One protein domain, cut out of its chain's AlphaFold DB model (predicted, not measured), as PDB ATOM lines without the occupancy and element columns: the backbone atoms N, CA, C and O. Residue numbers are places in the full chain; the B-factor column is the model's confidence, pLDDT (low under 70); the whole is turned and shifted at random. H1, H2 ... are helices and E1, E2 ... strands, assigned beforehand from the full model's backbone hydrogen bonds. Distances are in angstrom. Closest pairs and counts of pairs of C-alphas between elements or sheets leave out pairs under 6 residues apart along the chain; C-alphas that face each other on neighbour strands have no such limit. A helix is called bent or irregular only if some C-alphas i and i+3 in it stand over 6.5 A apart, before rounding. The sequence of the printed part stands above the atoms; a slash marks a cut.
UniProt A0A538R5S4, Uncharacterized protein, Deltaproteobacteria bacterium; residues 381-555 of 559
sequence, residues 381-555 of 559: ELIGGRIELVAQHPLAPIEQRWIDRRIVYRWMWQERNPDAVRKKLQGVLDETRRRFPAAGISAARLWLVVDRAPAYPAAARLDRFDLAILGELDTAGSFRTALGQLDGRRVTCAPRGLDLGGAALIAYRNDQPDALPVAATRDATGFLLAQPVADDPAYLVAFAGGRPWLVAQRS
ATOM      1  N   GLU A 381     176.451 118.669 112.039       95.88
ATOM      2  CA  GLU A 381     175.528 117.878 112.832       95.88
ATOM      3  C   GLU A 381     175.520 116.440 112.332       95.88
ATOM      4  O   GLU A 381     175.392 116.159 111.139       95.88
ATOM      5  N   LEU A 382     175.639 115.521 113.280       93.62
ATOM      6  CA  LEU A 382     175.532 114.097 113.063       93.62
ATOM      7  C   LEU A 382     174.330 113.561 113.829       93.62
ATOM      8  O   LEU A 382     174.246 113.684 115.047       93.62
ATOM      9  N   ILE A 383     173.450 112.868 113.119       93.94
ATOM     10  CA  ILE A 383     172.369 112.109 113.736       93.94
ATOM     11  C   ILE A 383     172.850 110.720 114.124       93.94
ATOM     12  O   ILE A 383     173.508 110.026 113.345       93.94
ATOM     13  N   GLY A 384     172.470 110.288 115.322       93.94
ATOM     14  CA  GLY A 384     172.802 108.965 115.817       93.94
ATOM     15  C   GLY A 384     171.784 108.402 116.796       93.94
ATOM     16  O   GLY A 384     170.832 109.055 117.220       93.94
ATOM     17  N   GLY A 385     172.025 107.145 117.159       94.56
ATOM     18  CA  GLY A 385     171.376 106.485 118.280       94.56
ATOM     19  C   GLY A 385     172.288 106.471 119.500       94.56
ATOM     20  O   GLY A 385     173.492 106.238 119.375       94.56
ATOM     21  N   ARG A 386     171.715 106.644 120.687       94.88
ATOM     22  CA  ARG A 386     172.404 106.410 121.960       94.88
ATOM     23  C   ARG A 386     171.606 105.421 122.792       94.88
ATOM     24  O   ARG A 386     170.403 105.578 122.964       94.88
ATOM     25  N   ILE A 387     172.296 104.428 123.339       96.12
ATOM     26  CA  ILE A 387     171.721 103.558 124.360       96.12
ATOM     27  C   ILE A 387     172.016 104.165 125.724       96.12
ATOM     28  O   ILE A 387     173.169 104.404 126.074       96.12
ATOM     29  N   GLU A 388     170.964 104.388 126.493       96.25
ATOM     30  CA  GLU A 388     171.046 104.681 127.915       96.25
ATOM     31  C   GLU A 388     170.576 103.439 128.678       96.25
ATOM     32  O   GLU A 388     169.456 102.964 128.476       96.25
ATOM     33  N   LEU A 389     171.432 102.896 129.542       96.50
ATOM     34  CA  LEU A 389     171.046 101.814 130.442       96.50
ATOM     35  C   LEU A 389     170.611 102.400 131.780       96.50
ATOM     36  O   LEU A 389     171.307 103.221 132.370       96.50
ATOM     37  N   VAL A 390     169.468 101.935 132.268       96.94
ATOM     38  CA  VAL A 390     169.004 102.197 133.628       96.94
ATOM     39  C   VAL A 390     169.563 101.094 134.501       96.94
ATOM     40  O   VAL A 390     169.335  99.916 134.228       96.94
ATOM     41  N   ALA A 391     170.318 101.473 135.519       97.06
ATOM     42  CA  ALA A 391     171.054 100.560 136.377       97.06
ATOM     43  C   ALA A 391     170.883 100.975 137.843       97.06
ATOM     44  O   ALA A 391     170.648 102.148 138.134       97.06
ATOM     45  N   GLN A 392     170.979 100.012 138.762       96.06
ATOM     46  CA  GLN A 392     170.939 100.282 140.206       96.06
ATOM     47  C   GLN A 392     172.157 101.091 140.668       96.06
ATOM     48  O   GLN A 392     172.059 101.885 141.602       96.06
ATOM     49  N   HIS A 393     173.289 100.913 139.987       93.94
ATOM     50  CA  HIS A 393     174.522 101.651 140.223       93.94
ATOM     51  C   HIS A 393     174.959 102.383 138.949       93.94
ATOM     52  O   HIS A 393     174.714 101.881 137.848       93.94
ATOM     53  N   PRO A 394     175.624 103.549 139.060       94.44
ATOM     54  CA  PRO A 394     176.269 104.172 137.915       94.44
ATOM     55  C   PRO A 394     177.228 103.186 137.245       94.44
ATOM     56  O   PRO A 394     178.031 102.544 137.923       94.44
ATOM     57  N   LEU A 395     177.148 103.075 135.920       93.94
ATOM     58  CA  LEU A 395     178.055 102.219 135.162       93.94
ATOM     59  C   LEU A 395     179.498 102.682 135.355       93.94
ATOM     60  O   LEU A 395     179.802 103.876 135.267       93.94
ATOM     61  N   ALA A 396     180.407 101.732 135.548       94.50
ATOM     62  CA  ALA A 396     181.821 102.054 135.579       94.50
ATOM     63  C   ALA A 396     182.256 102.603 134.202       94.50
ATOM     64  O   ALA A 396     181.755 102.155 133.164       94.50
ATOM     65  N   PRO A 397     183.250 103.511 134.125       91.94
ATOM     66  CA  PRO A 397     183.668 104.111 132.854       91.94
ATOM     67  C   PRO A 397     184.049 103.098 131.764       91.94
ATOM     68  O   PRO A 397     183.886 103.363 130.575       91.94
ATOM     69  N   ILE A 398     184.565 101.924 132.142       90.50
ATOM     70  CA  ILE A 398     184.889 100.848 131.194       90.50
ATOM     71  C   ILE A 398     183.637 100.200 130.583       90.50
ATOM     72  O   ILE A 398     183.653  99.846 129.404       90.50
ATOM     73  N   GLU A 399     182.557 100.084 131.352       92.88
ATOM     74  CA  GLU A 399     181.279  99.510 130.924       92.88
ATOM     75  C   GLU A 399     180.579 100.475 129.966       92.88
ATOM     76  O   GLU A 399     180.209 100.088 128.858       92.88
ATOM     77  N   GLN A 400     180.522 101.759 130.336       90.88
ATOM     78  CA  GLN A 400     179.987 102.822 129.487       90.88
ATOM     79  C   GLN A 400     180.743 102.901 128.150       90.88
ATOM     80  O   GLN A 400     180.133 102.811 127.085       90.88
ATOM     81  N   ARG A 401     182.087 102.916 128.179       88.81
ATOM     82  CA  ARG A 401     182.914 102.887 126.956       88.81
ATOM     83  C   ARG A 401     182.668 101.656 126.090       88.81
ATOM     84  O   ARG A 401     182.776 101.741 124.868       88.81
ATOM     85  N   TRP A 402     182.385 100.499 126.687       89.88
ATOM     86  CA  TRP A 402     182.064  99.301 125.916       89.88
ATOM     87  C   TRP A 402     180.750  99.477 125.150       89.88
ATOM     88  O   TRP A 402     180.711  99.144 123.967       89.88
ATOM     89  N   ILE A 403     179.719 100.046 125.785       89.94
ATOM     90  CA  ILE A 403     178.418 100.325 125.155       89.94
ATOM     91  C   ILE A 403     178.599 101.354 124.039       89.94
ATOM     92  O   ILE A 403     178.181 101.120 122.905       89.94
ATOM     93  N   ASP A 404     179.299 102.451 124.327       86.81
ATOM     94  CA  ASP A 404     179.489 103.558 123.389       86.81
ATOM     95  C   ASP A 404     180.292 103.165 122.144       86.81
ATOM     96  O   ASP A 404     180.095 103.746 121.074       86.81
ATOM     97  N   ARG A 405     181.167 102.157 122.245       85.00
ATOM     98  CA  ARG A 405     181.940 101.619 121.114       85.00
ATOM     99  C   ARG A 405     181.139 100.689 120.202       85.00
ATOM    100  O   ARG A 405     181.611 100.363 119.112       85.00
ATOM    101  N   ARG A 406     179.947 100.235 120.602       85.25
ATOM    102  CA  ARG A 406     179.123  99.346 119.772       85.25
ATOM    103  C   ARG A 406     178.423 100.141 118.681       85.25
ATOM    104  O   ARG A 406     177.308 100.622 118.857       85.25
ATOM    105  N   ILE A 407     179.060 100.209 117.513       77.19
ATOM    106  CA  ILE A 407     178.516 100.934 116.358       77.19
ATOM    107  C   ILE A 407     177.101 100.475 115.990       77.19
ATOM    108  O   ILE A 407     176.261 101.312 115.700       77.19
ATOM    109  N   VAL A 408     176.784  99.181 116.110       75.38
ATOM    110  CA  VAL A 408     175.437  98.650 115.826       75.38
ATOM    111  C   VAL A 408     174.357  99.366 116.644       75.38
ATOM    112  O   VAL A 408     173.298  99.682 116.109       75.38
ATOM    113  N   TYR A 409     174.629  99.686 117.911       84.12
ATOM    114  CA  TYR A 409     173.670 100.382 118.773       84.12
ATOM    115  C   TYR A 409     173.400 101.808 118.284       84.12
ATOM    116  O   TYR A 409     172.274 102.296 118.353       84.12
ATOM    117  N   ARG A 410     174.414 102.442 117.692       82.31
ATOM    118  CA  ARG A 410     174.326 103.797 117.140       82.31
ATOM    119  C   ARG A 410     173.563 103.890 115.835       82.31
ATOM    120  O   ARG A 410     173.260 105.001 115.436       82.31
ATOM    121  N   TRP A 411     173.263 102.769 115.183       89.56
ATOM    122  CA  TRP A 411     172.447 102.714 113.965       89.56
ATOM    123  C   TRP A 411     171.009 102.268 114.260       89.56
ATOM    124  O   TRP A 411     170.137 102.364 113.402       89.56
ATOM    125  N   MET A 412     170.714 101.838 115.494       92.62
ATOM    126  CA  MET A 412     169.364 101.412 115.882       92.62
ATOM    127  C   MET A 412     168.317 102.519 115.731       92.62
ATOM    128  O   MET A 412     167.146 102.198 115.546       92.62
ATOM    129  N   TRP A 413     168.720 103.793 115.763       93.69
ATOM    130  CA  TRP A 413     167.810 104.926 115.569       93.69
ATOM    131  C   TRP A 413     167.143 104.950 114.193       93.69
ATOM    132  O   TRP A 413     166.162 105.664 114.032       93.69
ATOM    133  N   GLN A 414     167.649 104.209 113.204       92.69
ATOM    134  CA  GLN A 414     167.036 104.102 111.875       92.69
ATOM    135  C   GLN A 414     165.827 103.161 111.860       92.69
ATOM    136  O   GLN A 414     165.007 103.222 110.950       92.69
ATOM    137  N   GLU A 415     165.681 102.307 112.877       93.44
ATOM    138  CA  GLU A 415     164.545 101.401 112.970       93.44
ATOM    139  C   GLU A 415     163.240 102.181 113.172       93.44
ATOM    140  O   GLU A 415     163.157 103.092 113.999       93.44
ATOM    141  N   ARG A 416     162.213 101.822 112.401       92.38
ATOM    142  CA  ARG A 416     160.885 102.452 112.463       92.38
ATOM    143  C   ARG A 416     159.832 101.505 113.007       92.38
ATOM    144  O   ARG A 416     158.822 101.974 113.515       92.38
ATOM    145  N   ASN A 417     160.058 100.195 112.923       93.81
ATOM    146  CA  ASN A 417     159.123  99.207 113.430       93.81
ATOM    147  C   ASN A 417     159.277  99.058 114.962       93.81
ATOM    148  O   ASN A 417     160.330  98.596 115.419       93.81
ATOM    149  N   PRO A 418     158.235  99.369 115.761       95.62
ATOM    150  CA  PRO A 418     158.246  99.199 117.215       95.62
ATOM    151  C   PRO A 418     158.702  97.815 117.693       95.62
ATOM    152  O   PRO A 418     159.464  97.710 118.655       95.62
ATOM    153  N   ASP A 419     158.276  96.745 117.021       95.75
ATOM    154  CA  ASP A 419     158.618  95.371 117.401       95.75
ATOM    155  C   ASP A 419     160.093  95.057 117.146       95.75
ATOM    156  O   ASP A 419     160.747  94.385 117.948       95.75
ATOM    157  N   ALA A 420     160.654  95.604 116.067       93.94
ATOM    158  CA  ALA A 420     162.074  95.482 115.776       93.94
ATOM    159  C   ALA A 420     162.927  96.292 116.768       93.94
ATOM    160  O   ALA A 420     163.950  95.779 117.231       93.94
ATOM    161  N   VAL A 421     162.491  97.500 117.165       95.31
ATOM    162  CA  VAL A 421     163.139  98.276 118.242       95.31
ATOM    163  C   VAL A 421     163.129  97.484 119.547       95.31
ATOM    164  O   VAL A 421     164.187  97.305 120.150       95.31
ATOM    165  N   ARG A 422     161.969  96.947 119.953       96.62
ATOM    166  CA  ARG A 422     161.834  96.120 121.163       96.62
ATOM    167  C   ARG A 422     162.789  94.931 121.139       96.62
ATOM    168  O   ARG A 422     163.536  94.727 122.091       96.62
ATOM    169  N   LYS A 423     162.808  94.168 120.041       94.50
ATOM    170  CA  LYS A 423     163.689  93.001 119.881       94.50
ATOM    171  C   LYS A 423     165.169  93.383 119.972       94.50
ATOM    172  O   LYS A 423     165.940  92.684 120.626       94.50
ATOM    173  N   LYS A 424     165.575  94.488 119.336       93.38
ATOM    174  CA  LYS A 424     166.956  94.988 119.406       93.38
ATOM    175  C   LYS A 424     167.317  95.421 120.834       93.38
ATOM    176  O   LYS A 424     168.363  95.008 121.323       93.38
ATOM    177  N   LEU A 425     166.447  96.168 121.522       95.94
ATOM    178  CA  LEU A 425     166.643  96.560 122.925       95.94
ATOM    179  C   LEU A 425     166.728  95.355 123.869       95.94
ATOM    180  O   LEU A 425     167.569  95.357 124.763       95.94
ATOM    181  N   GLN A 426     165.931  94.309 123.640       95.94
ATOM    182  CA  GLN A 426     166.041  93.057 124.396       95.94
ATOM    183  C   GLN A 426     167.432  92.438 124.219       95.94
ATOM    184  O   GLN A 426     168.078  92.093 125.202       95.94
ATOM    185  N   GLY A 427     167.936  92.378 122.982       91.25
ATOM    186  CA  GLY A 427     169.293  91.897 122.710       91.25
ATOM    187  C   GLY A 427     170.375  92.710 123.429       91.25
ATOM    188  O   GLY A 427     171.317  92.128 123.966       91.25
ATOM    189  N   VAL A 428     170.219  94.038 123.493       92.56
ATOM    190  CA  VAL A 428     171.111  94.922 124.264       92.56
ATOM    191  C   VAL A 428     171.040  94.605 125.760       92.56
ATOM    192  O   VAL A 428     172.082  94.449 126.395       92.56
ATOM    193  N   LEU A 429     169.838  94.475 126.332       95.12
ATOM    194  CA  LEU A 429     169.648  94.129 127.744       95.12
ATOM    195  C   LEU A 429     170.268  92.777 128.093       95.12
ATOM    196  O   LEU A 429     171.020  92.677 129.060       95.12
ATOM    197  N   ASP A 430     170.002  91.750 127.294       93.94
ATOM    198  CA  ASP A 430     170.521  90.403 127.528       93.94
ATOM    199  C   ASP A 430     172.051  90.379 127.448       93.94
ATOM    200  O   ASP A 430     172.725  89.761 128.278       93.94
ATOM    201  N   GLU A 431     172.627  91.068 126.457       90.94
ATOM    202  CA  GLU A 431     174.075  91.153 126.289       90.94
ATOM    203  C   GLU A 431     174.733  91.898 127.453       90.94
ATOM    204  O   GLU A 431     175.713  91.404 128.018       90.94
ATOM    205  N   THR A 432     174.181  93.048 127.834       92.81
ATOM    206  CA  THR A 432     174.740  93.912 128.879       92.81
ATOM    207  C   THR A 432     174.587  93.302 130.269       92.81
ATOM    208  O   THR A 432     175.566  93.286 131.007       92.81
ATOM    209  N   ARG A 433     173.449  92.683 130.609       94.50
ATOM    210  CA  ARG A 433     173.266  91.969 131.890       94.50
ATOM    211  C   ARG A 433     174.197  90.774 132.033       94.50
ATOM    212  O   ARG A 433     174.767  90.554 133.096       94.50
ATOM    213  N   ARG A 434     174.381  90.005 130.957       93.81
ATOM    214  CA  ARG A 434     175.324  88.879 130.948       93.81
ATOM    215  C   ARG A 434     176.767  89.349 131.117       93.81
ATOM    216  O   ARG A 434     177.568  88.645 131.721       93.81
ATOM    217  N   ARG A 435     177.119  90.500 130.538       92.62
ATOM    218  CA  ARG A 435     178.483  91.042 130.572       92.62
ATOM    219  C   ARG A 435     178.796  91.774 131.879       92.62
ATOM    220  O   ARG A 435     179.916  91.655 132.362       92.62
ATOM    221  N   PHE A 436     177.822  92.498 132.426       94.88
ATOM    222  CA  PHE A 436     177.947  93.377 133.590       94.88
ATOM    223  C   PHE A 436     176.880  93.034 134.647       94.88
ATOM    224  O   PHE A 436     176.021  93.862 134.957       94.88
ATOM    225  N   PRO A 437     176.889  91.811 135.211       95.62
ATOM    226  CA  PRO A 437     175.844  91.379 136.142       95.62
ATOM    227  C   PRO A 437     175.774  92.244 137.409       95.62
ATOM    228  O   PRO A 437     174.689  92.460 137.940       95.62
ATOM    229  N   ALA A 438     176.910  92.790 137.858       95.62
ATOM    230  CA  ALA A 438     176.998  93.628 139.055       95.62
ATOM    231  C   ALA A 438     176.382  95.031 138.889       95.62
ATOM    232  O   ALA A 438     176.087  95.681 139.886       95.62
ATOM    233  N   ALA A 439     176.159  95.500 137.657       95.94
ATOM    234  CA  ALA A 439     175.603  96.833 137.414       95.94
ATOM    235  C   ALA A 439     174.109  96.941 137.783       95.94
ATOM    236  O   ALA A 439     173.581  98.042 137.921       95.94
ATOM    237  N   GLY A 440     173.401  95.814 137.928       96.62
ATOM    238  CA  GLY A 440     171.970  95.827 138.246       96.62
ATOM    239  C   GLY A 440     171.132  96.514 137.160       96.62
ATOM    240  O   GLY A 440     170.259  97.322 137.470       96.62
ATOM    241  N   ILE A 441     171.431  96.241 135.885       97.38
ATOM    242  CA  ILE A 441     170.740  96.839 134.731       97.38
ATOM    243  C   ILE A 441     169.265  96.406 134.721       97.38
ATOM    244  O   ILE A 441     168.964  95.214 134.616       97.38
ATOM    245  N   SER A 442     168.361  97.384 134.802       97.25
ATOM    246  CA  SER A 442     166.906  97.217 134.923       97.25
ATOM    247  C   SER A 442     166.118  97.685 133.695       97.25
ATOM    248  O   SER A 442     164.983  97.250 133.503       97.25
ATOM    249  N   ALA A 443     166.693  98.535 132.841       97.94
ATOM    250  CA  ALA A 443     166.078  98.926 131.573       97.94
ATOM    251  C   ALA A 443     167.108  99.433 130.553       97.94
ATOM    252  O   ALA A 443     168.232  99.790 130.902       97.94
ATOM    253  N   ALA A 444     166.710  99.471 129.283       97.69
ATOM    254  CA  ALA A 444     167.467 100.080 128.195       97.69
ATOM    255  C   ALA A 444     166.570 101.047 127.420       97.69
ATOM    256  O   ALA A 444     165.444 100.703 127.047       97.69
ATOM    257  N   ARG A 445     167.084 102.250 127.157       97.88
ATOM    258  CA  ARG A 445     166.427 103.292 126.364       97.88
ATOM    259  C   ARG A 445     167.247 103.587 125.122       97.88
ATOM    260  O   ARG A 445     168.460 103.763 125.208       97.88
ATOM    261  N   LEU A 446     166.578 103.660 123.978       97.81
ATOM    262  CA  LEU A 446     167.162 104.128 122.728       97.81
ATOM    263  C   LEU A 446     166.774 105.587 122.505       97.81
ATOM    264  O   LEU A 446     165.601 105.888 122.282       97.81
ATOM    265  N   TRP A 447     167.768 106.463 122.517       98.00
ATOM    266  CA  TRP A 447     167.646 107.878 122.196       98.00
ATOM    267  C   TRP A 447     168.008 108.150 120.740       98.00
ATOM    268  O   TRP A 447     168.972 107.584 120.223       98.00
ATOM    269  N   LEU A 448     167.262 109.055 120.113       97.12
ATOM    270  CA  LEU A 448     167.688 109.838 118.965       97.12
ATOM    271  C   LEU A 448     168.529 110.995 119.492       97.12
ATOM    272  O   LEU A 448     168.059 111.751 120.344       97.12
ATOM    273  N   VAL A 449     169.738 111.146 118.971       97.06
ATOM    274  CA  VAL A 449     170.638 112.232 119.359       97.06
ATOM    275  C   VAL A 449     171.129 112.989 118.133       97.06
ATOM    276  O   VAL A 449     171.285 112.402 117.058       97.06
ATOM    277  N   VAL A 450     171.389 114.281 118.316       96.69
ATOM    278  CA  VAL A 450     172.249 115.073 117.433       96.69
ATOM    279  C   VAL A 450     173.558 115.304 118.165       96.69
ATOM    280  O   VAL A 450     173.570 115.839 119.269       96.69
ATOM    281  N   ASP A 451     174.660 114.938 117.541       96.75
ATOM    282  CA  ASP A 451     175.996 115.325 117.958       96.75
ATOM    283  C   ASP A 451     176.452 116.477 117.032       96.75
ATOM    284  O   ASP A 451     176.564 116.294 115.820       96.75
ATOM    285  N   ARG A 452     176.667 117.686 117.566       97.50
ATOM    286  CA  ARG A 452     177.042 118.894 116.805       97.50
ATOM    287  C   ARG A 452     178.504 119.246 117.061       97.50
ATOM    288  O   ARG A 452     178.902 119.507 118.193       97.50
ATOM    289  N   ALA A 453     179.292 119.321 115.998       97.81
ATOM    290  CA  ALA A 453     180.580 119.997 116.008       97.81
ATOM    291  C   ALA A 453     180.355 121.489 115.706       97.81
ATOM    292  O   ALA A 453     179.747 121.805 114.679       97.81
ATOM    293  N   PRO A 454     180.784 122.421 116.574       97.62
ATOM    294  CA  PRO A 454     180.601 123.843 116.328       97.62
ATOM    295  C   PRO A 454     181.612 124.355 115.288       97.62
ATOM    296  O   PRO A 454     182.734 123.843 115.197       97.62
ATOM    297  N   ALA A 455     181.221 125.391 114.541       97.62
ATOM    298  CA  ALA A 455     182.076 126.064 113.559       97.62
ATOM    299  C   ALA A 455     183.335 126.665 114.215       97.62
ATOM    300  O   ALA A 455     183.269 127.185 115.330       97.62
ATOM    301  N   TYR A 456     184.481 126.652 113.525       97.75
ATOM    302  CA  TYR A 456     185.638 127.471 113.925       97.75
ATOM    303  C   TYR A 456     185.235 128.965 113.973       97.75
ATOM    304  O   TYR A 456     184.477 129.397 113.104       97.75
ATOM    305  N   PRO A 457     185.692 129.769 114.957       98.06
ATOM    306  CA  PRO A 457     186.754 129.507 115.937       98.06
ATOM    307  C   PRO A 457     186.299 128.860 117.253       98.06
ATOM    308  O   PRO A 457     187.086 128.789 118.196       98.06
ATOM    309  N   ALA A 458     185.059 128.368 117.360       98.19
ATOM    310  CA  ALA A 458     184.640 127.662 118.569       98.19
ATOM    311  C   ALA A 458     185.513 126.418 118.804       98.19
ATOM    312  O   ALA A 458     185.979 125.777 117.853       98.19
ATOM    313  N   ALA A 459     185.711 126.066 120.078       97.56
ATOM    314  CA  ALA A 459     186.544 124.938 120.476       97.56
ATOM    315  C   ALA A 459     186.103 123.639 119.781       97.56
ATOM    316  O   ALA A 459     184.914 123.325 119.717       97.56
ATOM    317  N   ALA A 460     187.069 122.869 119.279       97.81
ATOM    318  CA  ALA A 460     186.804 121.582 118.654       97.81
ATOM    319  C   ALA A 460     186.314 120.591 119.718       97.81
ATOM    320  O   ALA A 460     187.103 120.096 120.524       97.81
ATOM    321  N   ARG A 461     185.008 120.323 119.728       97.25
ATOM    322  CA  ARG A 461     184.321 119.345 120.580       97.25
ATOM    323  C   ARG A 461     183.048 118.872 119.894       97.25
ATOM    324  O   ARG A 461     182.559 119.542 118.987       97.25
ATOM    325  N   LEU A 462     182.527 117.736 120.330       96.56
ATOM    326  CA  LEU A 462     181.245 117.228 119.868       96.56
ATOM    327  C   LEU A 462     180.187 117.399 120.966       96.56
ATOM    328  O   LEU A 462     180.179 116.666 121.955       96.56
ATOM    329  N   ASP A 463     179.312 118.388 120.793       96.75
ATOM    330  CA  ASP A 463     178.238 118.703 121.732       96.75
ATOM    331  C   ASP A 463     177.025 117.808 121.443       96.75
ATOM    332  O   ASP A 463     176.494 117.805 120.333       96.75
ATOM    333  N   ARG A 464     176.586 117.026 122.434       96.12
ATOM    334  CA  ARG A 464     175.456 116.097 122.290       96.12
ATOM    335  C   ARG A 464     174.140 116.731 122.724       96.12
ATOM    336  O   ARG A 464     174.045 117.280 123.818       96.12
ATOM    337  N   PHE A 465     173.106 116.512 121.922       97.38
ATOM    338  CA  PHE A 465     171.728 116.914 122.170       97.38
ATOM    339  C   PHE A 465     170.826 115.678 122.097       97.38
ATOM    340  O   PHE A 465     170.631 115.096 121.027       97.38
ATOM    341  N   ASP A 466     170.293 115.252 123.244       97.38
ATOM    342  CA  ASP A 466     169.348 114.139 123.319       97.38
ATOM    343  C   ASP A 466     167.961 114.634 122.857       97.38
ATOM    344  O   ASP A 466     167.278 115.361 123.578       97.38
ATOM    345  N   LEU A 467     167.551 114.278 121.634       97.44
ATOM    346  CA  LEU A 467     166.338 114.825 121.018       97.44
ATOM    347  C   LEU A 467     165.063 114.145 121.522       97.44
ATOM    348  O   LEU A 467     164.091 114.819 121.864       97.44
ATOM    349  N   ALA A 468     165.037 112.808 121.486       98.00
ATOM    350  CA  ALA A 468     163.839 112.023 121.778       98.00
ATOM    351  C   ALA A 468     164.131 110.546 122.053       98.00
ATOM    352  O   ALA A 468     165.084 109.980 121.528       98.00
ATOM    353  N   ILE A 469     163.250 109.889 122.802       98.25
ATOM    354  CA  ILE A 469     163.279 108.446 123.045       98.25
ATOM    355  C   ILE A 469     162.494 107.731 121.939       98.25
ATOM    356  O   ILE A 469     161.324 108.030 121.699       98.25
ATOM    357  N   LEU A 470     163.118 106.757 121.274       97.62
ATOM    358  CA  LEU A 470     162.444 105.870 120.316       97.62
ATOM    359  C   LEU A 470     161.753 104.704 121.020       97.62
ATOM    360  O   LEU A 470     160.674 104.274 120.614       97.62
ATOM    361  N   GLY A 471     162.390 104.159 122.052       97.94
ATOM    362  CA  GLY A 471     161.869 103.020 122.789       97.94
ATOM    363  C   GLY A 471     162.575 102.820 124.121       97.94
ATOM    364  O   GLY A 471     163.775 103.065 124.239       97.94
ATOM    365  N   GLU A 472     161.826 102.349 125.107       98.38
ATOM    366  CA  GLU A 472     162.313 101.976 126.434       98.38
ATOM    367  C   GLU A 472     161.782 100.585 126.775       98.38
ATOM    368  O   GLU A 472     160.580 100.339 126.684       98.38
ATOM    369  N   LEU A 473     162.679  99.676 127.146       98.19
ATOM    370  CA  LEU A 473     162.353  98.309 127.539       98.19
ATOM    371  C   LEU A 473     162.899  98.052 128.939       98.19
ATOM    372  O   LEU A 473     164.089  98.269 129.170       98.19
ATOM    373  N   ASP A 474     162.049  97.591 129.852       97.50
ATOM    374  CA  ASP A 474     162.467  97.173 131.192       97.50
ATOM    375  C   ASP A 474     162.648  95.651 131.311       97.50
ATOM    376  O   ASP A 474     162.332  94.877 130.404       97.50
ATOM    377  N   THR A 475     163.172  95.204 132.453       94.00
ATOM    378  CA  THR A 475     163.386  93.781 132.740       94.00
ATOM    379  C   THR A 475     162.106  92.974 132.945       94.00
ATOM    380  O   THR A 475     162.173  91.749 132.884       94.00
ATOM    381  N   ALA A 476     160.961  93.621 133.180       96.44
ATOM    382  CA  ALA A 476     159.659  92.953 133.216       96.44
ATOM    383  C   ALA A 476     159.101  92.718 131.797       96.44
ATOM    384  O   ALA A 476     158.063  92.080 131.629       96.44
ATOM    385  N   GLY A 477     159.793  93.218 130.768       95.56
ATOM    386  CA  GLY A 477     159.384  93.123 129.373       95.56
ATOM    387  C   GLY A 477     158.381  94.199 128.960       95.56
ATOM    388  O   GLY A 477     157.868  94.127 127.835       95.56
ATOM    389  N   SER A 478     158.112  95.185 129.826       97.44
ATOM    390  CA  SER A 478     157.272  96.336 129.506       97.44
ATOM    391  C   SER A 478     158.003  97.221 128.509       97.44
ATOM    392  O   SER A 478     159.120  97.688 128.751       97.44
ATOM    393  N   PHE A 479     157.376  97.424 127.354       98.06
ATOM    394  CA  PHE A 479     157.943  98.198 126.262       98.06
ATOM    395  C   PHE A 479     157.136  99.471 126.040       98.06
ATOM    396  O   PHE A 479     155.931  99.410 125.788       98.06
ATOM    397  N   ARG A 480     157.828 100.609 126.097       98.12
ATOM    398  CA  ARG A 480     157.270 101.936 125.862       98.12
ATOM    399  C   ARG A 480     157.819 102.538 124.584       98.12
ATOM    400  O   ARG A 480     159.029 102.533 124.370       98.12
ATOM    401  N   THR A 481     156.940 103.060 123.737       97.94
ATOM    402  CA  THR A 481     157.308 103.778 122.509       97.94
ATOM    403  C   THR A 481     156.137 104.617 122.017       97.94
ATOM    404  O   THR A 481     154.983 104.258 122.257       97.94
ATOM    405  N   ALA A 482     156.435 105.713 121.322       97.19
ATOM    406  CA  ALA A 482     155.450 106.532 120.620       97.19
ATOM    407  C   ALA A 482     155.618 106.477 119.091       97.19
ATOM    408  O   ALA A 482     154.944 107.229 118.387       97.19
ATOM    409  N   LEU A 483     156.505 105.604 118.584       96.62
ATOM    410  CA  LEU A 483     156.848 105.528 117.166       96.62
ATOM    411  C   LEU A 483     155.603 105.339 116.293       96.62
ATOM    412  O   LEU A 483     154.734 104.504 116.555       96.62
ATOM    413  N   GLY A 484     155.561 106.124 115.229       95.12
ATOM    414  CA  GLY A 484     154.473 106.196 114.276       95.12
ATOM    415  C   GLY A 484     154.975 106.575 112.888       95.12
ATOM    416  O   GLY A 484     156.154 106.415 112.559       95.12
ATOM    417  N   GLN A 485     154.064 107.068 112.057       94.94
ATOM    418  CA  GLN A 485     154.327 107.450 110.672       94.94
ATOM    419  C   GLN A 485     153.836 108.871 110.413       94.94
ATOM    420  O   GLN A 485     152.781 109.259 110.910       94.94
ATOM    421  N   LEU A 486     154.602 109.637 109.635       94.44
ATOM    422  CA  LEU A 486     154.206 110.957 109.146       94.44
ATOM    423  C   LEU A 486     153.846 110.848 107.664       94.44
ATOM    424  O   LEU A 486     154.715 110.556 106.847       94.44
ATOM    425  N   ASP A 487     152.589 111.134 107.337       94.00
ATOM    426  CA  ASP A 487     152.073 111.235 105.974       94.00
ATOM    427  C   ASP A 487     151.472 112.630 105.751       94.00
ATOM    428  O   ASP A 487     150.401 112.977 106.260       94.00
ATOM    429  N   GLY A 488     152.220 113.489 105.057       92.62
ATOM    430  CA  GLY A 488     151.866 114.893 104.855       92.62
ATOM    431  C   GLY A 488     151.676 115.654 106.173       92.62
ATOM    432  O   GLY A 488     152.642 116.053 106.824       92.62
ATOM    433  N   ARG A 489     150.413 115.891 106.546       96.69
ATOM    434  CA  ARG A 489     150.004 116.562 107.797       96.69
ATOM    435  C   ARG A 489     149.562 115.589 108.885       96.69
ATOM    436  O   ARG A 489     149.240 116.023 109.985       96.69
ATOM    437  N   ARG A 490     149.474 114.298 108.589       97.31
ATOM    438  CA  ARG A 490     148.975 113.291 109.515       97.31
ATOM    439  C   ARG A 490     150.140 112.569 110.169       97.31
ATOM    440  O   ARG A 490     150.956 111.968 109.484       97.31
ATOM    441  N   VAL A 491     150.188 112.595 111.494       96.62
ATOM    442  CA  VAL A 491     151.023 111.691 112.281       96.62
ATOM    443  C   VAL A 491     150.124 110.585 112.809       96.62
ATOM    444  O   VAL A 491     149.284 110.840 113.668       96.62
ATOM    445  N   THR A 492     150.293 109.368 112.307       96.00
ATOM    446  CA  THR A 492     149.614 108.185 112.844       96.00
ATOM    447  C   THR A 492     150.507 107.573 113.910       96.00
ATOM    448  O   THR A 492     151.613 107.126 113.604       96.00
ATOM    449  N   CYS A 493     150.052 107.566 115.160       91.75
ATOM    450  CA  CYS A 493     150.815 107.046 116.291       91.75
ATOM    451  C   CYS A 493     150.281 105.673 116.700       91.75
ATOM    452  O   CYS A 493     149.073 105.466 116.763       91.75
ATOM    453  N   ALA A 494     151.177 104.761 117.071       90.50
ATOM    454  CA  ALA A 494     150.815 103.499 117.711       90.50
ATOM    455  C   ALA A 494     151.500 103.404 119.086       90.50
ATOM    456  O   ALA A 494     152.388 102.563 119.269       90.50
ATOM    457  N   PRO A 495     151.158 104.297 120.043       93.56
ATOM    458  CA  PRO A 495     151.835 104.325 121.327       93.56
ATOM    459  C   PRO A 495     151.617 103.007 122.071       93.56
ATOM    460  O   PRO A 495     150.516 102.458 122.100       93.56
ATOM    461  N   ARG A 496     152.675 102.497 122.697       96.44
ATOM    462  CA  ARG A 496     152.625 101.310 123.556       96.44
ATOM    463  C   ARG A 496     153.082 101.730 124.940       96.44
ATOM    464  O   ARG A 496     154.154 102.313 125.060       96.44
ATOM    465  N   GLY A 497     152.260 101.494 125.962       95.50
ATOM    466  CA  GLY A 497     152.582 101.852 127.348       95.50
ATOM    467  C   GLY A 497     152.773 103.355 127.610       95.50
ATOM    468  O   GLY A 497     153.443 103.714 128.575       95.50
ATOM    469  N   LEU A 498     152.230 104.227 126.751       96.44
ATOM    470  CA  LEU A 498     152.305 105.685 126.877       96.44
ATOM    471  C   LEU A 498     150.929 106.304 126.647       96.44
ATOM    472  O   LEU A 498     150.230 105.917 125.710       96.44
ATOM    473  N   ASP A 499     150.587 107.308 127.450       96.00
ATOM    474  CA  ASP A 499     149.480 108.211 127.153       96.00
ATOM    475  C   ASP A 499     150.019 109.488 126.499       96.00
ATOM    476  O   ASP A 499     150.902 110.157 127.034       96.00
ATOM    477  N   LEU A 500     149.488 109.807 125.319       95.94
ATOM    478  CA  LEU A 500     149.799 111.033 124.581       95.94
ATOM    479  C   LEU A 500     148.701 112.106 124.761       95.94
ATOM    480  O   LEU A 500     148.654 113.078 124.006       95.94
ATOM    481  N   GLY A 501     147.786 111.917 125.720       91.06
ATOM    482  CA  GLY A 501     146.717 112.840 126.105       91.06
ATOM    483  C   GLY A 501     147.250 114.164 126.599       91.06
ATOM    484  O   GLY A 501     147.713 114.276 127.722       91.06
ATOM    485  N   GLY A 502     147.194 115.174 125.734       91.75
ATOM    486  CA  GLY A 502     147.732 116.501 126.029       91.75
ATOM    487  C   GLY A 502     149.223 116.647 125.734       91.75
ATOM    488  O   GLY A 502     149.816 117.647 126.128       91.75
ATOM    489  N   ALA A 503     149.839 115.691 125.030       96.31
ATOM    490  CA  ALA A 503     151.233 115.826 124.633       96.31
ATOM    491  C   ALA A 503     151.416 117.019 123.681       96.31
ATOM    492  O   ALA A 503     150.785 117.089 122.622       96.31
ATOM    493  N   ALA A 504     152.309 117.939 124.046       96.44
ATOM    494  CA  ALA A 504     152.764 118.998 123.155       96.44
ATOM    495  C   ALA A 504     153.722 118.420 122.104       96.44
ATOM    496  O   ALA A 504     154.536 117.544 122.421       96.44
ATOM    497  N   LEU A 505     153.636 118.927 120.871       97.56
ATOM    498  CA  LEU A 505     154.526 118.537 119.782       97.56
ATOM    499  C   LEU A 505     155.593 119.596 119.514       97.56
ATOM    500  O   LEU A 505     155.306 120.794 119.443       97.56
ATOM    501  N   ILE A 506     156.808 119.118 119.269       97.94
ATOM    502  CA  ILE A 506     157.899 119.899 118.691       97.94
ATOM    503  C   ILE A 506     158.466 119.185 117.460       97.94
ATOM    504  O   ILE A 506     158.293 117.976 117.282       97.94
ATOM    505  N   ALA A 507     159.161 119.940 116.618       97.12
ATOM    506  CA  ALA A 507     159.936 119.439 115.498       97.12
ATOM    507  C   ALA A 507     161.404 119.845 115.638       97.12
ATOM    508  O   ALA A 507     161.697 121.000 115.939       97.12
ATOM    509  N   TYR A 508     162.299 118.920 115.309       96.56
ATOM    510  CA  TYR A 508     163.690 119.212 114.965       96.56
ATOM    511  C   TYR A 508     163.850 119.072 113.451       96.56
ATOM    512  O   TYR A 508     163.276 118.155 112.854       96.56
ATOM    513  N   ARG A 509     164.582 119.986 112.809       94.62
ATOM    514  CA  ARG A 509     164.657 120.081 111.340       94.62
ATOM    515  C   ARG A 509     166.099 120.217 110.873       94.62
ATOM    516  O   ARG A 509     166.885 120.878 111.542       94.62
ATOM    517  N   ASN A 510     166.438 119.632 109.723       89.50
ATOM    518  CA  ASN A 510     167.766 119.749 109.097       89.50
ATOM    519  C   ASN A 510     168.920 119.411 110.065       89.50
ATOM    520  O   ASN A 510     169.953 120.088 110.104       89.50
ATOM    521  N   ASP A 511     168.691 118.383 110.887       89.81
ATOM    522  CA  ASP A 511     169.591 117.904 111.940       89.81
ATOM    523  C   ASP A 511     169.943 118.951 113.007       89.81
ATOM    524  O   ASP A 511     170.886 118.765 113.768       89.81
ATOM    525  N   GLN A 512     169.194 120.053 113.090       93.44
ATOM    526  CA  GLN A 512     169.403 121.078 114.105       93.44
ATOM    527  C   GLN A 512     168.714 120.677 115.423       93.44
ATOM    528  O   GLN A 512     167.533 120.319 115.402       93.44
ATOM    529  N   PRO A 513     169.403 120.773 116.575       94.38
ATOM    530  CA  PRO A 513     168.838 120.542 117.905       94.38
ATOM    531  C   PRO A 513     167.884 121.643 118.390       94.38
ATOM    532  O   PRO A 513     167.377 121.553 119.503       94.38
ATOM    533  N   ASP A 514     167.633 122.682 117.596       95.25
ATOM    534  CA  ASP A 514     166.739 123.771 117.979       95.25
ATOM    535  C   ASP A 514     165.274 123.324 117.833       95.25
ATOM    536  O   ASP A 514     164.791 123.033 116.735       95.25
ATOM    537  N   ALA A 515     164.573 123.220 118.965       96.25
ATOM    538  CA  ALA A 515     163.194 122.746 119.021       96.25
ATOM    539  C   ALA A 515     162.215 123.801 118.485       96.25
ATOM    540  O   ALA A 515     162.166 124.929 118.976       96.25
ATOM    541  N   LEU A 516     161.377 123.412 117.523       96.88
ATOM    542  CA  LEU A 516     160.332 124.269 116.967       96.88
ATOM    543  C   LEU A 516     158.952 123.779 117.416       96.88
ATOM    544  O   LEU A 516     158.624 122.622 117.149       96.88
ATOM    545  N   PRO A 517     158.114 124.613 118.055       97.25
ATOM    546  CA  PRO A 517     156.767 124.204 118.435       97.25
ATOM    547  C   PRO A 517     155.932 123.864 117.196       97.25
ATOM    548  O   PRO A 517     156.015 124.534 116.164       97.25
ATOM    549  N   VAL A 518     155.108 122.821 117.298       97.19
ATOM    550  CA  VAL A 518     154.232 122.370 116.213       97.19
ATOM    551  C   VAL A 518     152.787 122.402 116.679       97.19
ATOM    552  O   VAL A 518     152.382 121.641 117.556       97.19
ATOM    553  N   ALA A 519     151.985 123.261 116.052       97.56
ATOM    554  CA  ALA A 519     150.545 123.266 116.258       97.56
ATOM    555  C   ALA A 519     149.925 122.007 115.634       97.56
ATOM    556  O   ALA A 519     150.104 121.739 114.440       97.56
ATOM    557  N   ALA A 520     149.189 121.239 116.433       97.50
ATOM    558  CA  ALA A 520     148.493 120.043 115.986       97.50
ATOM    559  C   ALA A 520     147.237 119.782 116.822       97.50
ATOM    560  O   ALA A 520     147.189 120.102 118.008       97.50
ATOM    561  N   THR A 521     146.243 119.154 116.205       97.06
ATOM    562  CA  THR A 521     145.050 118.649 116.888       97.06
ATOM    563  C   THR A 521     145.196 117.144 117.069       97.06
ATOM    564  O   THR A 521     145.449 116.427 116.100       97.06
ATOM    565  N   ARG A 522     145.063 116.651 118.303       95.69
ATOM    566  CA  ARG A 522     145.080 115.210 118.587       95.69
ATOM    567  C   ARG A 522     143.713 114.598 118.290       95.69
ATOM    568  O   ARG A 522     142.691 115.186 118.631       95.69
ATOM    569  N   ASP A 523     143.710 113.397 117.727       94.19
ATOM    570  CA  ASP A 523     142.529 112.541 117.643       94.19
ATOM    571  C   ASP A 523     142.834 111.102 118.089       94.19
ATOM    572  O   ASP A 523     143.891 110.823 118.658       94.19
ATOM    573  N   ALA A 524     141.891 110.186 117.854       92.31
ATOM    574  CA  ALA A 524     141.982 108.795 118.294       92.31
ATOM    575  C   ALA A 524     143.177 108.018 117.711       92.31
ATOM    576  O   ALA A 524     143.606 107.033 118.304       92.31
ATOM    577  N   THR A 525     143.717 108.432 116.562       92.75
ATOM    578  CA  THR A 525     144.766 107.679 115.842       92.75
ATOM    579  C   THR A 525     146.121 108.391 115.823       92.75
ATOM    580  O   THR A 525     147.113 107.824 115.364       92.75
ATOM    581  N   GLY A 526     146.192 109.629 116.319       95.56
ATOM    582  CA  GLY A 526     147.435 110.387 116.406       95.56
ATOM    583  C   GLY A 526     147.208 111.893 116.363       95.56
ATOM    584  O   GLY A 526     146.376 112.421 117.100       95.56
ATOM    585  N   PHE A 527     147.970 112.594 115.523       97.50
ATOM    586  CA  PHE A 527     147.956 114.053 115.431       97.50
ATOM    587  C   PHE A 527     147.707 114.524 113.997       97.50
ATOM    588  O   PHE A 527     148.281 114.003 113.042       97.50
ATOM    589  N   LEU A 528     146.877 115.551 113.841       97.25
ATOM    590  CA  LEU A 528     146.733 116.315 112.609       97.25
ATOM    591  C   LEU A 528     147.472 117.645 112.761       97.25
ATOM    592  O   LEU A 528     147.055 118.515 113.523       97.25
ATOM    593  N   LEU A 529     148.575 117.805 112.036       97.69
ATOM    594  CA  LEU A 529     149.386 119.016 112.059       97.69
ATOM    595  C   LEU A 529     148.632 120.175 111.394       97.69
ATOM    596  O   LEU A 529     148.000 120.006 110.345       97.69
ATOM    597  N   ALA A 530     148.737 121.378 111.959       97.44
ATOM    598  CA  ALA A 530     148.161 122.589 111.372       97.44
ATOM    599  C   ALA A 530     148.783 122.905 109.999       97.44
ATOM    600  O   ALA A 530     148.085 123.341 109.090       97.44
ATOM    601  N   GLN A 531     150.076 122.619 109.843       95.75
ATOM    602  CA  GLN A 531     150.834 122.744 108.600       95.75
ATOM    603  C   GLN A 531     151.738 121.518 108.420       95.75
ATOM    604  O   GLN A 531     152.177 120.942 109.421       95.75
ATOM    605  N   PRO A 532     152.028 121.091 107.179       93.94
ATOM    606  CA  PRO A 532     153.008 120.040 106.952       93.94
ATOM    607  C   PRO A 532     154.387 120.528 107.403       93.94
ATOM    608  O   PRO A 532     154.737 121.698 107.235       93.94
ATOM    609  N   VAL A 533     155.207 119.629 107.948       91.44
ATOM    610  CA  VAL A 533     156.630 119.937 108.127       91.44
ATOM    611  C   VAL A 533     157.244 119.966 106.729       91.44
ATOM    612  O   VAL A 533     157.001 119.041 105.961       91.44
ATOM    613  N   ALA A 534     157.966 121.018 106.342       86.44
ATOM    614  CA  ALA A 534     158.490 121.176 104.975       86.44
ATOM    615  C   ALA A 534     159.930 120.650 104.816       86.44
ATOM    616  O   ALA A 534     160.278 120.143 103.757       86.44
ATOM    617  N   ASP A 535     160.718 120.678 105.890       87.56
ATOM    618  CA  ASP A 535     162.150 120.355 105.879       87.56
ATOM    619  C   ASP A 535     162.473 118.854 105.865       87.56
ATOM    620  O   ASP A 535     161.661 118.013 106.266       87.56
ATOM    621  N   ASP A 536     163.679 118.512 105.418       85.50
ATOM    622  CA  ASP A 536     164.143 117.135 105.280       85.50
ATOM    623  C   ASP A 536     165.642 117.010 105.634       85.50
ATOM    624  O   ASP A 536     166.488 117.554 104.918       85.50
ATOM    625  N   PRO A 537     166.004 116.285 106.711       91.19
ATOM    626  CA  PRO A 537     165.127 115.482 107.566       91.19
ATOM    627  C   PRO A 537     164.325 116.306 108.585       91.19
ATOM    628  O   PRO A 537     164.697 117.418 108.969       91.19
ATOM    629  N   ALA A 538     163.227 115.718 109.062       94.19
ATOM    630  CA  ALA A 538     162.390 116.252 110.130       94.19
ATOM    631  C   ALA A 538     162.055 115.176 111.170       94.19
ATOM    632  O   ALA A 538     161.653 114.066 110.815       94.19
ATOM    633  N   TYR A 539     162.157 115.533 112.449       96.00
ATOM    634  CA  TYR A 539     161.888 114.659 113.592       96.00
ATOM    635  C   TYR A 539     160.773 115.268 114.436       96.00
ATOM    636  O   TYR A 539     160.957 116.333 115.021       96.00
ATOM    637  N   LEU A 540     159.618 114.608 114.488       97.31
ATOM    638  CA  LEU A 540     158.483 115.026 115.305       97.31
ATOM    639  C   LEU A 540     158.517 114.313 116.647       97.31
ATOM    640  O   LEU A 540     158.607 113.083 116.716       97.31
ATOM    641  N   VAL A 541     158.416 115.100 117.709       97.94
ATOM    642  CA  VAL A 541     158.612 114.649 119.082       97.94
ATOM    643  C   VAL A 541     157.438 115.102 119.935       97.94
ATOM    644  O   VAL A 541     157.030 116.259 119.869       97.94
ATOM    645  N   ALA A 542     156.901 114.183 120.732       97.81
ATOM    646  CA  ALA A 542     155.823 114.438 121.677       97.81
ATOM    647  C   ALA A 542     156.343 114.390 123.115       97.81
ATOM    648  O   ALA A 542     157.064 113.460 123.482       97.81
ATOM    649  N   PHE A 543     155.948 115.351 123.948       97.44
ATOM    650  CA  PHE A 543     156.247 115.315 125.379       97.44
ATOM    651  C   PHE A 543     155.152 114.570 126.137       97.44
ATOM    652  O   PHE A 543     154.035 115.062 126.272       97.44
ATOM    653  N   ALA A 544     155.487 113.389 126.653       96.19
ATOM    654  CA  ALA A 544     154.584 112.546 127.431       96.19
ATOM    655  C   ALA A 544     155.288 112.058 128.701       96.19
ATOM    656  O   ALA A 544     156.416 111.557 128.653       96.19
ATOM    657  N   GLY A 545     154.635 112.245 129.854       94.38
ATOM    658  CA  GLY A 545     155.213 111.924 131.164       94.38
ATOM    659  C   GLY A 545     156.513 112.684 131.460       94.38
ATOM    660  O   GLY A 545     157.438 112.114 132.033       94.38
ATOM    661  N   GLY A 546     156.621 113.935 130.995       95.81
ATOM    662  CA  GLY A 546     157.817 114.770 131.165       95.81
ATOM    663  C   GLY A 546     159.029 114.350 130.324       95.81
ATOM    664  O   GLY A 546     160.123 114.857 130.552       95.81
ATOM    665  N   ARG A 547     158.868 113.430 129.361       97.50
ATOM    666  CA  ARG A 547     159.953 112.954 128.489       97.50
ATOM    667  C   ARG A 547     159.628 113.173 127.006       97.50
ATOM    668  O   ARG A 547     158.459 113.051 126.634       97.50
ATOM    669  N   PRO A 548     160.634 113.458 126.162       98.12
ATOM    670  CA  PRO A 548     160.453 113.569 124.720       98.12
ATOM    671  C   PRO A 548     160.432 112.182 124.064       98.12
ATOM    672  O   PRO A 548     161.363 111.396 124.232       98.12
ATOM    673  N   TRP A 549     159.400 111.882 123.280       98.19
ATOM    674  CA  TRP A 549     159.255 110.624 122.540       98.19
ATOM    675  C   TRP A 549     159.161 110.877 121.041       98.19
ATOM    676  O   TRP A 549     158.395 111.736 120.606       98.19
ATOM    677  N   LEU A 550     159.913 110.117 120.241       97.75
ATOM    678  CA  LEU A 550     159.860 110.233 118.786       97.75
ATOM    679  C   LEU A 550     158.524 109.662 118.301       97.75
ATOM    680  O   LEU A 550     158.277 108.465 118.459       97.75
ATOM    681  N   VAL A 551     157.678 110.507 117.708       97.25
ATOM    682  CA  VAL A 551     156.384 110.080 117.151       97.25
ATOM    683  C   VAL A 551     156.452 109.821 115.659       97.25
ATOM    684  O   VAL A 551     155.785 108.920 115.165       97.25
ATOM    685  N   ALA A 552     157.274 110.568 114.929       95.69
ATOM    686  CA  ALA A 552     157.523 110.301 113.524       95.69
ATOM    687  C   ALA A 552     158.821 110.953 113.057       95.69
ATOM    688  O   ALA A 552     159.318 111.908 113.653       95.69
ATOM    689  N   GLN A 553     159.343 110.454 111.944       93.75
ATOM    690  CA  GLN A 553     160.467 111.049 111.245       93.75
ATOM    691  C   GLN A 553     160.197 111.015 109.744       93.75
ATOM    692  O   GLN A 553     159.707 110.011 109.228       93.75
ATOM    693  N   ARG A 554     160.591 112.076 109.038       91.19
ATOM    694  CA  ARG A 554     160.722 112.083 107.581       91.19
ATOM    695  C   ARG A 554     162.178 112.297 107.205       91.19
ATOM    696  O   ARG A 554     162.835 113.165 107.770       91.19
ATOM    697  N   SER A 555     162.675 111.481 106.283       86.44
ATOM    698  CA  SER A 555     164.024 111.613 105.743       86.44
ATOM    699  C   SER A 555     164.083 111.059 104.321       86.44
ATOM    700  O   SER A 555     163.964 109.847 104.155       86.44
TER     701      SER A 555
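AT A GLANCE: This is residues 381 to 555 of the 559 residues of an uncharacterized protein of Deltaproteobacteria bacterium (UniProt A0A538R5S4). Two lobes sit side by side: a long, bent and twisted three-stranded sheet E1 E2 E3 with H2 and H3 over one face, and a small sandwich of two four-stranded sheets, E7 E6 E10 E11 and E4 E5 E9 E8, with crossed strands. The sandwich joins the first lobe mainly where E11 meets E3, and at the tip of the E2 and E3 hairpin residues 455 to 460 stick out. The printed part has 175 residues, in the order E1 H1 H2 H3 E2 to E11; each sheet is antiparallel, and the class is mixed, helices and strands. It is compact, with a radius of gyration of the C-alphas of 16.7 A, and flat, spanning 49 by 47 by 24 A.

IN THESE COORDINATES: E1, residues 381 to 391, begins at C-alpha 381 (175.528, 117.878, 112.832) and spans 29.6 A. E2, 441 to 453, spans 31.4 A, and E3, 463 to 474, 28.3 A. H1 is 397 to 404, H2 407 to 414, and H3 418 to 435, 25.6 A long. E4 is 484 to 487, E5 490 to 493, E6 505 to 509, E7 516 to 518, E8 520 to 523 and E9 526 to 529. E10, 538 to 544, spans 19.3 A; E11, 547 to 554, spans 20.9 A and ends at C-alpha 554 (160.722, 112.083, 107.581).

HOW THE PARTS SIT: In the strongly twisted sheet E1 E2 E3, N 386 and O 447 are 2.9 A apart, and N 446 and O 471 2.9 A. H2 and H3 are on the same face, two layers, at heights over the sheet of 6.6 and 8.5 A; H3 runs across the strands, at 72 degrees to E2 on the local plane. H1 only grazes the sheet with residues 400 to 404. Every O i to N i+4 pair is within hydrogen-bond range in H1 and H3, but 2 of 4 in H2, which is irregular, but only just: C-alphas 410 and 413 are 6.8 A apart. The sheets form a stack of sheets, face to face in turn. The closest C-alphas of E3 and E11 are those of Ile 469 and Trp 549, 4.6 A; of E4 and E11, Gln 485 and Ala 552, 5.1 A. N 540 and O 552 of the hairpin E10 and E11 are 2.8 A apart, and N 491 and O 527 of E5 and E9 2.8 A. E7 runs on into E8 at 42 degrees.

THE WHOLE: The C-alphas farthest apart, of Ala 438 and Gln 531, are 49.6 A apart. The printed part has no cut. The link E5 to E6, 11 residues, is long. Mean pLDDT of the printed part is 94.7, and no printed residue is under 70.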